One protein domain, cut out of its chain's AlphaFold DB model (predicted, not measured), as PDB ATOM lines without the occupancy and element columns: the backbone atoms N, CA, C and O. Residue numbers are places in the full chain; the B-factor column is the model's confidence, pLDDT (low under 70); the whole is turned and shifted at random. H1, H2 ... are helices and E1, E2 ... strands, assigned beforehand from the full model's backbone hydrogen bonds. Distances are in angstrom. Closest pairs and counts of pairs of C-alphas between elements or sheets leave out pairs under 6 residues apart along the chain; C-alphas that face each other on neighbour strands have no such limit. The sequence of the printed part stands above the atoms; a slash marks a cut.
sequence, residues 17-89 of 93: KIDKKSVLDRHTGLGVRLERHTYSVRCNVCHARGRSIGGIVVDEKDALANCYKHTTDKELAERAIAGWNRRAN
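This is residues 17 to 89 of the 93 residues of the protein "Restriction alleviation protein, Lar family" of Roseburia intestinalis (UniProt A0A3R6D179). A long, slender, strongly twisted sheet of three strands, two long ones forming a hairpin and a short third one beside them, has a single helix, H1, packed on one face; the other face is bare. H1 lies over the inner strand E2, while the turn between E1 and E2 and much of the long link from E3 to H1 lie toward the other end of the rod. The printed part has 73 residues with three named strands and one named helix, in the order E1, E2, E3, H1, and the sheet has the order E1, E2, E3, all antiparallel. The class is mixed, helices and strands. The whole is loose, with a radius of gyration of the C-alphas of 14.2 A, and spans 44 by 18 by 14 A.

E1, residues 17 to 27, begins at C-alpha 17 at (-31.558, -5.175, -22.366) and is 30.3 A long from first to last C-alpha. E2, residues 33 to 43, is 31.6 A long and ends at C-alpha 43 at (-33.160, -10.051, -26.267). E3, residues 53 to 57, measures 12.1 A. H1, residues 73 to 87, is 21.5 A long and ends at C-alpha 87 at (-35.629, -3.539, -37.323).

E1, E2 and E3 form a meander, each strand the antiparallel neighbour of the one before. E1 and E2 are a hairpin with 161 degrees between their directions; N 19 and O 40 are 2.7 A apart and N 38 and O 21 are 2.8 A apart, both within hydrogen-bond range. E2 and E3 are a hairpin at 152 degrees, with N 39 and O 53 at 2.8 A. E1 and E3 are the edge strands. H1 is on the sheet, at a height over the sheet of 7.1 A; the sheet E1, E2, E3 and H1 are two layers, a helix on one face of a sheet. It lies over E2 and runs along the strands, but only just, at 29.7 degrees to E2 on the local plane. The closest C-alphas of E2 and H1 are those of Ser 40 and Ala 80, 5.3 A apart; those of E3 and H1 are Ile 53 and Ala 80, 5.9 A. In H1, 10 of 11 O i to N i+4 pairs are within hydrogen-bond range.

The two C-alphas farthest apart, those of Leu 30 and Asn 89, are 45.3 A apart. The printed part has no cut. The link from E1 to E2 is tight, that from E2 to E3 is short, and that from E3 to H1, residues 58 to 72, is long. The mean pLDDT of the printed part is 83.8, and it is under 70 at residue 29, residues 59 to 66 and residues 88 to 89.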
ATOM      1  N   LYS A  17     -32.563  -5.937 -23.106       92.06
ATOM      2  CA  LYS A  17     -31.558  -5.175 -22.366       92.06
ATOM      3  C   LYS A  17     -30.612  -4.461 -23.314       92.06
ATOM      4  O   LYS A  17     -30.324  -4.962 -24.401       92.06
ATOM      5  N   ILE A  18     -30.104  -3.321 -22.871       92.38
ATOM      6  CA  ILE A  18     -29.028  -2.610 -23.550       92.38
ATOM      7  C   ILE A  18     -27.707  -3.171 -23.023       92.38
ATOM      8  O   ILE A  18     -27.429  -3.121 -21.828       92.38
ATOM      9  N   ASP A  19     -26.927  -3.758 -23.917       92.88
ATOM     10  CA  ASP A  19     -25.596  -4.285 -23.655       92.88
ATOM     11  C   ASP A  19     -24.566  -3.183 -23.925       92.88
ATOM     12  O   ASP A  19     -24.544  -2.614 -25.021       92.88
ATOM     13  N   LYS A  20     -23.731  -2.887 -22.924       93.38
ATOM     14  CA  LYS A  20     -22.636  -1.911 -22.996       93.38
ATOM     15  C   LYS A  20     -21.305  -2.645 -22.900       93.38
ATOM     16  O   LYS A  20     -21.092  -3.430 -21.980       93.38
ATOM     17  N   LYS A  21     -20.383  -2.321 -23.802       92.81
ATOM     18  CA  LYS A  21     -18.979  -2.727 -23.718       92.81
ATOM     19  C   LYS A  21     -18.084  -1.501 -23.851       92.81
ATOM     20  O   LYS A  21     -18.146  -0.824 -24.874       92.81
ATOM     21  N   SER A  22     -17.263  -1.228 -22.843       91.31
ATOM     22  CA  SER A  22     -16.202  -0.221 -22.903       91.31
ATOM     23  C   SER A  22     -14.860  -0.889 -23.199       91.31
ATOM     24  O   SER A  22     -14.565  -1.984 -22.716       91.31
ATOM     25  N   VAL A  23     -14.065  -0.253 -24.054       90.75
ATOM     26  CA  VAL A  23     -12.694  -0.660 -24.366       90.75
ATOM     27  C   VAL A  23     -11.835   0.595 -24.394       90.75
ATOM     28  O   VAL A  23     -12.250   1.616 -24.937       90.75
ATOM     29  N   LEU A  24     -10.631   0.519 -23.830       86.44
ATOM     30  CA  LEU A  24      -9.648   1.586 -23.963       86.44
ATOM     31  C   LEU A  24      -9.266   1.740 -25.444       86.44
ATOM     32  O   LEU A  24      -8.762   0.796 -26.048       86.44
ATOM     33  N   ASP A  25      -9.502   2.919 -26.016       83.25
ATOM     34  CA  ASP A  25      -9.181   3.214 -27.417       83.25
ATOM     35  C   ASP A  25      -7.735   3.701 -27.536       83.25
ATOM     36  O   ASP A  25      -6.935   3.129 -28.273       83.25
ATOM     37  N   ARG A  26      -7.373   4.733 -26.761       80.94
ATOM     38  CA  ARG A  26      -6.015   5.296 -26.748       80.94
ATOM     39  C   ARG A  26      -5.729   6.117 -25.497       80.94
ATOM     40  O   ARG A  26      -6.631   6.674 -24.875       80.94
ATOM     41  N   HIS A  27      -4.445   6.252 -25.187       76.00
ATOM     42  CA  HIS A  27      -3.953   7.285 -24.282       76.00
ATOM     43  C   HIS A  27      -3.615   8.532 -25.094       76.00
ATOM     44  O   HIS A  27      -2.989   8.454 -26.155       76.00
ATOM     45  N   THR A  28      -4.037   9.691 -24.610       71.62
ATOM     46  CA  THR A  28      -3.549  10.964 -25.137       71.62
ATOM     47  C   THR A  28      -2.184  11.271 -24.516       71.62
ATOM     48  O   THR A  28      -1.903  10.871 -23.386       71.62
ATOM     49  N   GLY A  29      -1.338  12.025 -25.224       68.06
ATOM     50  CA  GLY A  29      -0.040  12.489 -24.702       68.06
ATOM     51  C   GLY A  29      -0.140  13.445 -23.503       68.06
ATOM     52  O   GLY A  29       0.877  13.921 -23.021       68.06
ATOM     53  N   LEU A  30      -1.359  13.722 -23.035       71.62
ATOM     54  CA  LEU A  30      -1.694  14.591 -21.910       71.62
ATOM     55  C   LEU A  30      -2.232  13.794 -20.706       71.62
ATOM     56  O   LEU A  30      -2.781  14.375 -19.777       71.62
ATOM     57  N   GLY A  31      -2.110  12.462 -20.722       70.31
ATOM     58  CA  GLY A  31      -2.526  11.595 -19.612       70.31
ATOM     59  C   GLY A  31      -4.019  11.248 -19.582       70.31
ATOM     60  O   GLY A  31      -4.442  10.490 -18.714       70.31
ATOM     61  N   VAL A  32      -4.814  11.727 -20.544       72.62
ATOM     62  CA  VAL A  32      -6.248  11.408 -20.643       72.62
ATOM     63  C   VAL A  32      -6.462  10.093 -21.383       72.62
ATOM     64  O   VAL A  32      -5.885   9.872 -22.455       72.62
ATOM     65  N   ARG A  33      -7.305   9.229 -20.814       77.62
ATOM     66  CA  ARG A  33      -7.697   7.932 -21.376       77.62
ATOM     67  C   ARG A  33      -8.978   8.100 -22.179       77.62
ATOM     68  O   ARG A  33     -10.007   8.460 -21.627       77.62
ATOM     69  N   LEU A  34      -8.909   7.819 -23.476       80.81
ATOM     70  CA  LEU A  34     -10.085   7.802 -24.335       80.81
ATOM     71  C   LEU A  34     -10.658   6.389 -24.365       80.81
ATOM     72  O   LEU A  34      -9.965   5.438 -24.744       80.81
ATOM     73  N   GLU A  35     -11.924   6.260 -23.984       88.00
ATOM     74  CA  GLU A  35     -12.650   4.996 -24.014       88.00
ATOM     75  C   GLU A  35     -13.628   4.969 -25.186       88.00
ATOM     76  O   GLU A  35     -14.355   5.922 -25.473       88.00
ATOM     77  N   ARG A  36     -13.648   3.837 -25.886       90.00
ATOM     78  CA  ARG A  36     -14.655   3.531 -26.890       90.00
ATOM     79  C   ARG A  36     -15.747   2.713 -26.238       90.00
ATOM     80  O   ARG A  36     -15.520   1.579 -25.815       90.00
ATOM     81  N   HIS A  37     -16.949   3.263 -26.204       93.19
ATOM     82  CA  HIS A  37     -18.124   2.546 -25.739       93.19
ATOM     83  C   HIS A  37     -18.904   2.018 -26.932       93.19
ATOM     84  O   HIS A  37     -19.087   2.707 -27.933       93.19
ATOM     85  N   THR A  38     -19.348   0.772 -26.828       93.56
ATOM     86  CA  THR A  38     -20.202   0.111 -27.809       93.56
ATOM     87  C   THR A  38     -21.492  -0.312 -27.133       93.56
ATOM     88  O   THR A  38     -21.466  -1.003 -26.116       93.56
ATOM     89  N   TYR A  39     -22.607   0.097 -27.723       94.56
ATOM     90  CA  TYR A  39     -23.960  -0.168 -27.264       94.56
ATOM     91  C   TYR A  39     -24.697  -1.049 -28.267       94.56
ATOM     92  O   TYR A  39     -24.590  -0.862 -29.480       94.56
ATOM     93  N   SER A  40     -25.470  -2.008 -27.773       92.75
ATOM     94  CA  SER A  40     -26.374  -2.814 -28.596       92.75
ATOM     95  C   SER A  40     -27.587  -3.252 -27.782       92.75
ATOM     96  O   SER A  40     -27.510  -3.356 -26.565       92.75
ATOM     97  N   VAL A  41     -28.716  -3.525 -28.431       93.06
ATOM     98  CA  VAL A  41     -29.882  -4.123 -27.762       93.06
ATOM     99  C   VAL A  41     -29.811  -5.639 -27.904       93.06
ATOM    100  O   VAL A  41     -29.533  -6.148 -28.991       93.06
ATOM    101  N   ARG A  42     -30.072  -6.376 -26.823       93.75
ATOM    102  CA  ARG A  42     -30.125  -7.840 -26.803       93.75
ATOM    103  C   ARG A  42     -31.440  -8.323 -26.207       93.75
ATOM    104  O   ARG A  42     -31.831  -7.900 -25.121       93.75
ATOM    105  N   CYS A  43     -32.068  -9.293 -26.864       93.94
ATOM    106  CA  CYS A  43     -33.160 -10.051 -26.267       93.94
ATOM    107  C   CYS A  43     -32.626 -11.065 -25.248       93.94
ATOM    108  O   CYS A  43     -31.718 -11.845 -25.542       93.94
ATOM    109  N   ASN A  44     -33.187 -11.094 -24.042       92.75
ATOM    110  CA  ASN A  44     -32.765 -12.037 -23.007       92.75
ATOM    111  C   ASN A  44     -33.422 -13.424 -23.135       92.75
ATOM    112  O   ASN A  44     -33.059 -14.320 -22.386       92.75
ATOM    113  N   VAL A  45     -34.356 -13.597 -24.078       93.38
ATOM    114  CA  VAL A  45     -35.022 -14.881 -24.361       93.38
ATOM    115  C   VAL A  45     -34.343 -15.596 -25.525       93.38
ATOM    116  O   VAL A  45     -33.706 -16.618 -25.321       93.38
ATOM    117  N   CYS A  46     -34.409 -15.038 -26.738       93.06
ATOM    118  CA  CYS A  46     -33.827 -15.674 -27.928       93.06
ATOM    119  C   CYS A  46     -32.386 -15.234 -28.230       93.06
ATOM    120  O   CYS A  46     -31.796 -15.673 -29.211       93.06
ATOM    121  N   HIS A  47     -31.823 -14.317 -27.437       92.12
ATOM    122  CA  HIS A  47     -30.465 -13.790 -27.621       92.12
ATOM    123  C   HIS A  47     -30.194 -13.070 -28.949       92.12
ATOM    124  O   HIS A  47     -29.038 -12.744 -29.231       92.12
ATOM    125  N   ALA A  48     -31.245 -12.726 -29.703       91.06
ATOM    126  CA  ALA A  48     -31.145 -11.834 -30.849       91.06
ATOM    127  C   ALA A  48     -30.504 -10.500 -30.443       91.06
ATOM    128  O   ALA A  48     -30.806  -9.945 -29.380       91.06
ATOM    129  N   ARG A  49     -29.617  -9.990 -31.300       91.56
ATOM    130  CA  ARG A  49     -28.888  -8.735 -31.095       91.56
ATOM    131  C   ARG A  49     -29.238  -7.719 -32.173       91.56
ATOM    132  O   ARG A  49     -29.426  -8.073 -33.338       91.56
ATOM    133  N   GLY A  50     -29.340  -6.465 -31.754       88.12
ATOM    134  CA  GLY A  50     -29.419  -5.305 -32.627       88.12
ATOM    135  C   GLY A  50     -28.048  -4.889 -33.148       88.12
ATOM    136  O   GLY A  50     -27.013  -5.449 -32.779       88.12
ATOM    137  N   ARG A  51     -28.047  -3.864 -34.002       88.50
ATOM    138  CA  ARG A  51     -26.818  -3.251 -34.503       88.50
ATOM    139  C   ARG A  51     -25.982  -2.715 -33.338       88.50
ATOM    140  O   ARG A  51     -26.512  -2.093 -32.423       88.50
ATOM    141  N   SER A  52     -24.674  -2.943 -33.402       91.69
ATOM    142  CA  SER A  52     -23.720  -2.350 -32.465       91.69
ATOM    143  C   SER A  52     -23.408  -0.914 -32.878       91.69
ATOM    144  O   SER A  52     -23.020  -0.669 -34.022       91.69
ATOM    145  N   ILE A  53     -23.589   0.028 -31.957       92.50
ATOM    146  CA  ILE A  53     -23.288   1.447 -32.140       92.50
ATOM    147  C   ILE A  53     -22.120   1.796 -31.228       92.50
ATOM    148  O   ILE A  53     -22.224   1.676 -30.012       92.50
ATOM    149  N   GLY A  54     -21.001   2.200 -31.825       91.88
ATOM    150  CA  GLY A  54     -19.788   2.565 -31.103       91.88
ATOM    151  C   GLY A  54     -19.461   4.048 -31.220       91.88
ATOM    152  O   GLY A  54     -19.717   4.659 -32.261       91.88
ATOM    153  N   GLY A  55     -18.845   4.605 -30.182       89.62
ATOM    154  CA  GLY A  55     -18.317   5.966 -30.179       89.62
ATOM    155  C   GLY A  55     -17.279   6.180 -29.085       89.62
ATOM    156  O   GLY A  55     -17.209   5.404 -28.133       89.62
ATOM    157  N   ILE A  56     -16.450   7.209 -29.259       88.25
ATOM    158  CA  ILE A  56     -15.537   7.668 -28.211       88.25
ATOM    159  C   ILE A  56     -16.358   8.473 -27.213       88.25
ATOM    160  O   ILE A  56     -17.008   9.445 -27.602       88.25
ATOM    161  N   VAL A  57     -16.327   8.054 -25.954       84.88
ATOM    162  CA  VAL A  57     -16.961   8.769 -24.850       84.88
ATOM    163  C   VAL A  57     -15.853   9.444 -24.059       84.88
ATOM    164  O   VAL A  57     -14.873   8.808 -23.673       84.88
ATOM    165  N   VAL A  58     -15.990  10.752 -23.883       77.19
ATOM    166  CA  VAL A  58     -15.093  11.581 -23.075       77.19
ATOM    167  C   VAL A  58     -15.950  12.182 -21.973       77.19
ATOM    168  O   VAL A  58     -17.094  12.553 -22.236       77.19
ATOM    169  N   ASP A  59     -15.434  12.235 -20.748       69.19
ATOM    170  CA  ASP A  59     -16.106  12.975 -19.681       69.19
ATOM    171  C   ASP A  59     -16.116  14.463 -20.073       69.19
ATOM    172  O   ASP A  59     -15.092  15.010 -20.468       69.19
ATOM    173  N   GLU A  60     -17.267  15.130 -19.998       65.00
ATOM    174  CA  GLU A  60     -17.381  16.558 -20.335       65.00
ATOM    175  C   GLU A  60     -16.506  17.438 -19.430       65.00
ATOM    176  O   GLU A  60     -16.160  18.563 -19.792       65.00
ATOM    177  N   LYS A  61     -16.113  16.924 -18.256       66.44
ATOM    178  CA  LYS A  61     -15.167  17.579 -17.343       66.44
ATOM    179  C   LYS A  61     -13.721  17.521 -17.827       66.44
ATOM    180  O   LYS A  61     -12.871  18.219 -17.276       66.44
ATOM    181  N   ASP A  62     -13.431  16.685 -18.817       69.12
ATOM    182  CA  ASP A  62     -12.095  16.539 -19.360       69.12
ATOM    183  C   ASP A  62     -11.804  17.699 -20.317       69.12
ATOM    184  O   ASP A  62     -12.510  17.919 -21.302       69.12
ATOM    185  N   ALA A  63     -10.732  18.449 -20.057       65.06
ATOM    186  CA  ALA A  63     -10.375  19.646 -20.830       65.06
ATOM    187  C   ALA A  63     -10.162  19.361 -22.336       65.06
ATOM    188  O   ALA A  63     -10.180  20.272 -23.164       65.06
ATOM    189  N   LEU A  64      -9.985  18.085 -22.694       65.12
ATOM    190  CA  LEU A  64      -9.807  17.582 -24.053       65.12
ATOM    191  C   LEU A  64     -11.109  17.199 -24.770       65.12
ATOM    192  O   LEU A  64     -11.038  16.836 -25.946       65.12
ATOM    193  N   ALA A  65     -12.279  17.291 -24.127       64.31
ATOM    194  CA  ALA A  65     -13.566  16.988 -24.761       64.31
ATOM    195  C   ALA A  65     -13.756  17.784 -26.067       64.31
ATOM    196  O   ALA A  65     -14.152  17.231 -27.091       64.31
ATOM    197  N   ASN A  66     -13.336  19.053 -26.085       68.38
ATOM    198  CA  ASN A  66     -13.423  19.919 -27.267       68.38
ATOM    199  C   ASN A  66     -12.419  19.577 -28.386       68.38
ATOM    200  O   ASN A  66     -12.560  20.062 -29.506       68.38
ATOM    201  N   CYS A  67     -11.403  18.754 -28.116       72.44
ATOM    202  CA  CYS A  67     -10.365  18.397 -29.089       72.44
ATOM    203  C   CYS A  67     -10.700  17.140 -29.903       72.44
ATOM    204  O   CYS A  67     -10.008  16.839 -30.877       72.44
ATOM    205  N   TYR A  68     -11.738  16.397 -29.516       70.62
ATOM    206  CA  TYR A  68     -12.122  15.151 -30.165       70.62
ATOM    207  C   TYR A  68     -13.608  15.140 -30.489       70.62
ATOM    208  O   TYR A  68     -14.443  15.606 -29.716       70.62
ATOM    209  N   LYS A  69     -13.953  14.517 -31.619       76.06
ATOM    210  CA  LYS A  69     -15.339  14.152 -31.895       76.06
ATOM    211  C   LYS A  69     -15.754  13.065 -30.905       76.06
ATOM    212  O   LYS A  69     -15.391  11.901 -31.076       76.06
ATOM    213  N   HIS A  70     -16.489  13.466 -29.881       79.12
ATOM    214  CA  HIS A  70     -16.999  12.595 -28.836       79.12
ATOM    215  C   HIS A  70     -18.519  12.454 -28.949       79.12
ATOM    216  O   HIS A  70     -19.179  13.129 -29.739       79.12
ATOM    217  N   THR A  71     -19.054  11.505 -28.199       84.88
ATOM    218  CA  THR A  71     -20.486  11.271 -28.023       84.88
ATOM    219  C   THR A  71     -20.725  10.915 -26.564       84.88
ATOM    220  O   THR A  71     -19.777  10.618 -25.831       84.88
ATOM    221  N   THR A  72     -21.978  10.927 -26.132       85.75
ATOM    222  CA  THR A  72     -22.331  10.537 -24.766       85.75
ATOM    223  C   THR A  72     -22.853   9.104 -24.714       85.75
ATOM    224  O   THR A  72     -23.380   8.560 -25.688       85.75
ATOM    225  N   ASP A  73     -22.763   8.487 -23.535       86.81
ATOM    226  CA  ASP A  73     -23.385   7.183 -23.276       86.81
ATOM    227  C   ASP A  73     -24.887   7.182 -23.587       86.81
ATOM    228  O   ASP A  73     -25.430   6.191 -24.084       86.81
ATOM    229  N   LYS A  74     -25.554   8.312 -23.333       87.00
ATOM    230  CA  LYS A  74     -26.975   8.500 -23.614       87.00
ATOM    231  C   LYS A  74     -27.258   8.470 -25.115       87.00
ATOM    232  O   LYS A  74     -28.115   7.705 -25.548       87.00
ATOM    233  N   GLU A  75     -26.505   9.226 -25.912       88.19
ATOM    234  CA  GLU A  75     -26.654   9.243 -27.373       88.19
ATOM    235  C   GLU A  75     -26.394   7.867 -27.999       88.19
ATOM    236  O   GLU A  75     -27.105   7.439 -28.910       88.19
ATOM    237  N   LEU A  76     -25.383   7.143 -27.509       90.44
ATOM    238  CA  LEU A  76     -25.086   5.791 -27.982       90.44
ATOM    239  C   LEU A  76     -26.215   4.807 -27.654       90.44
ATOM    240  O   LEU A  76     -26.590   4.002 -28.513       90.44
ATOM    241  N   ALA A  77     -26.780   4.890 -26.447       89.69
ATOM    242  CA  ALA A  77     -27.923   4.080 -26.041       89.69
ATOM    243  C   ALA A  77     -29.169   4.391 -26.887       89.69
ATOM    244  O   ALA A  77     -29.785   3.468 -27.421       89.69
ATOM    245  N   GLU A  78     -29.501   5.667 -27.084       90.62
ATOM    246  CA  GLU A  78     -30.641   6.102 -27.906       90.62
ATOM    247  C   GLU A  78     -30.504   5.630 -29.360       90.62
ATOM    248  O   GLU A  78     -31.445   5.087 -29.938       90.62
ATOM    249  N   ARG A  79     -29.306   5.727 -29.949       90.56
ATOM    250  CA  ARG A  79     -29.042   5.214 -31.304       90.56
ATOM    251  C   ARG A  79     -29.162   3.696 -31.396       90.56
ATOM    252  O   ARG A  79     -29.599   3.188 -32.432       90.56
ATOM    253  N   ALA A  80     -28.767   2.968 -30.351       91.19
ATOM    254  CA  ALA A  80     -28.935   1.519 -30.291       91.19
ATOM    255  C   ALA A  80     -30.421   1.131 -30.203       91.19
ATOM    256  O   ALA A  80     -30.848   0.222 -30.920       91.19
ATOM    257  N   ILE A  81     -31.212   1.856 -29.402       90.44
ATOM    258  CA  ILE A  81     -32.673   1.695 -29.311       90.44
ATOM    259  C   ILE A  81     -33.325   1.990 -30.665       90.44
ATOM    260  O   ILE A  81     -34.027   1.140 -31.202       90.44
ATOM    261  N   ALA A  82     -33.027   3.136 -31.281       89.62
ATOM    262  CA  ALA A  82     -33.584   3.511 -32.582       89.62
ATOM    263  C   ALA A  82     -33.198   2.520 -33.695       89.62
ATOM    264  O   ALA A  82     -33.963   2.261 -34.625       89.62
ATOM    265  N   GLY A  83     -31.990   1.948 -33.627       87.44
ATOM    266  CA  GLY A  83     -31.557   0.884 -34.534       87.44
ATOM    267  C   GLY A  83     -32.341  -0.416 -34.344       87.44
ATOM    268  O   GLY A  83     -32.670  -1.081 -35.323       87.44
ATOM    269  N   TRP A  84     -32.662  -0.769 -33.100       89.94
ATOM    270  CA  TRP A  84     -33.510  -1.916 -32.782       89.94
ATOM    271  C   TRP A  84     -34.959  -1.703 -33.226       89.94
ATOM    272  O   TRP A  84     -35.520  -2.553 -33.913       89.94
ATOM    273  N   ASN A  85     -35.535  -0.547 -32.898       87.69
ATOM    274  CA  ASN A  85     -36.920  -0.204 -33.206       87.69
ATOM    275  C   ASN A  85     -37.190  -0.134 -34.714       87.69
ATOM    276  O   ASN A  85     -38.272  -0.525 -35.141       87.69
ATOM    277  N   ARG A  86     -36.212   0.298 -35.526       85.31
ATOM    278  CA  ARG A  86     -36.302   0.213 -36.995       85.31
ATOM    279  C   ARG A  86     -36.417  -1.223 -37.481       85.31
ATOM    280  O   ARG A  86     -37.306  -1.530 -38.253       85.31
ATOM    281  N   ARG A  87     -35.590  -2.121 -36.950       76.56
ATOM    282  CA  ARG A  87     -35.629  -3.539 -37.323       76.56
ATOM    283  C   ARG A  87     -36.929  -4.234 -36.916       76.56
ATOM    284  O   ARG A  87     -37.325  -5.190 -37.559       76.56
ATOM    285  N   ALA A  88     -37.557  -3.790 -35.831       68.81
ATOM    286  CA  ALA A  88     -38.876  -4.277 -35.434       68.81
ATOM    287  C   ALA A  88     -40.015  -3.713 -36.308       68.81
ATOM    288  O   ALA A  88     -41.125  -4.222 -36.232       68.81
ATOM    289  N   ASN A  89     -39.743  -2.658 -37.082       64.50
ATOM    290  CA  ASN A  89     -40.692  -1.983 -37.966       64.50
ATOM    291  C   ASN A  89     -40.557  -2.367 -39.436       64.50
ATOM    292  O   ASN A  89     -41.506  -2.140 -40.175       64.50
TER     293      ASN A  89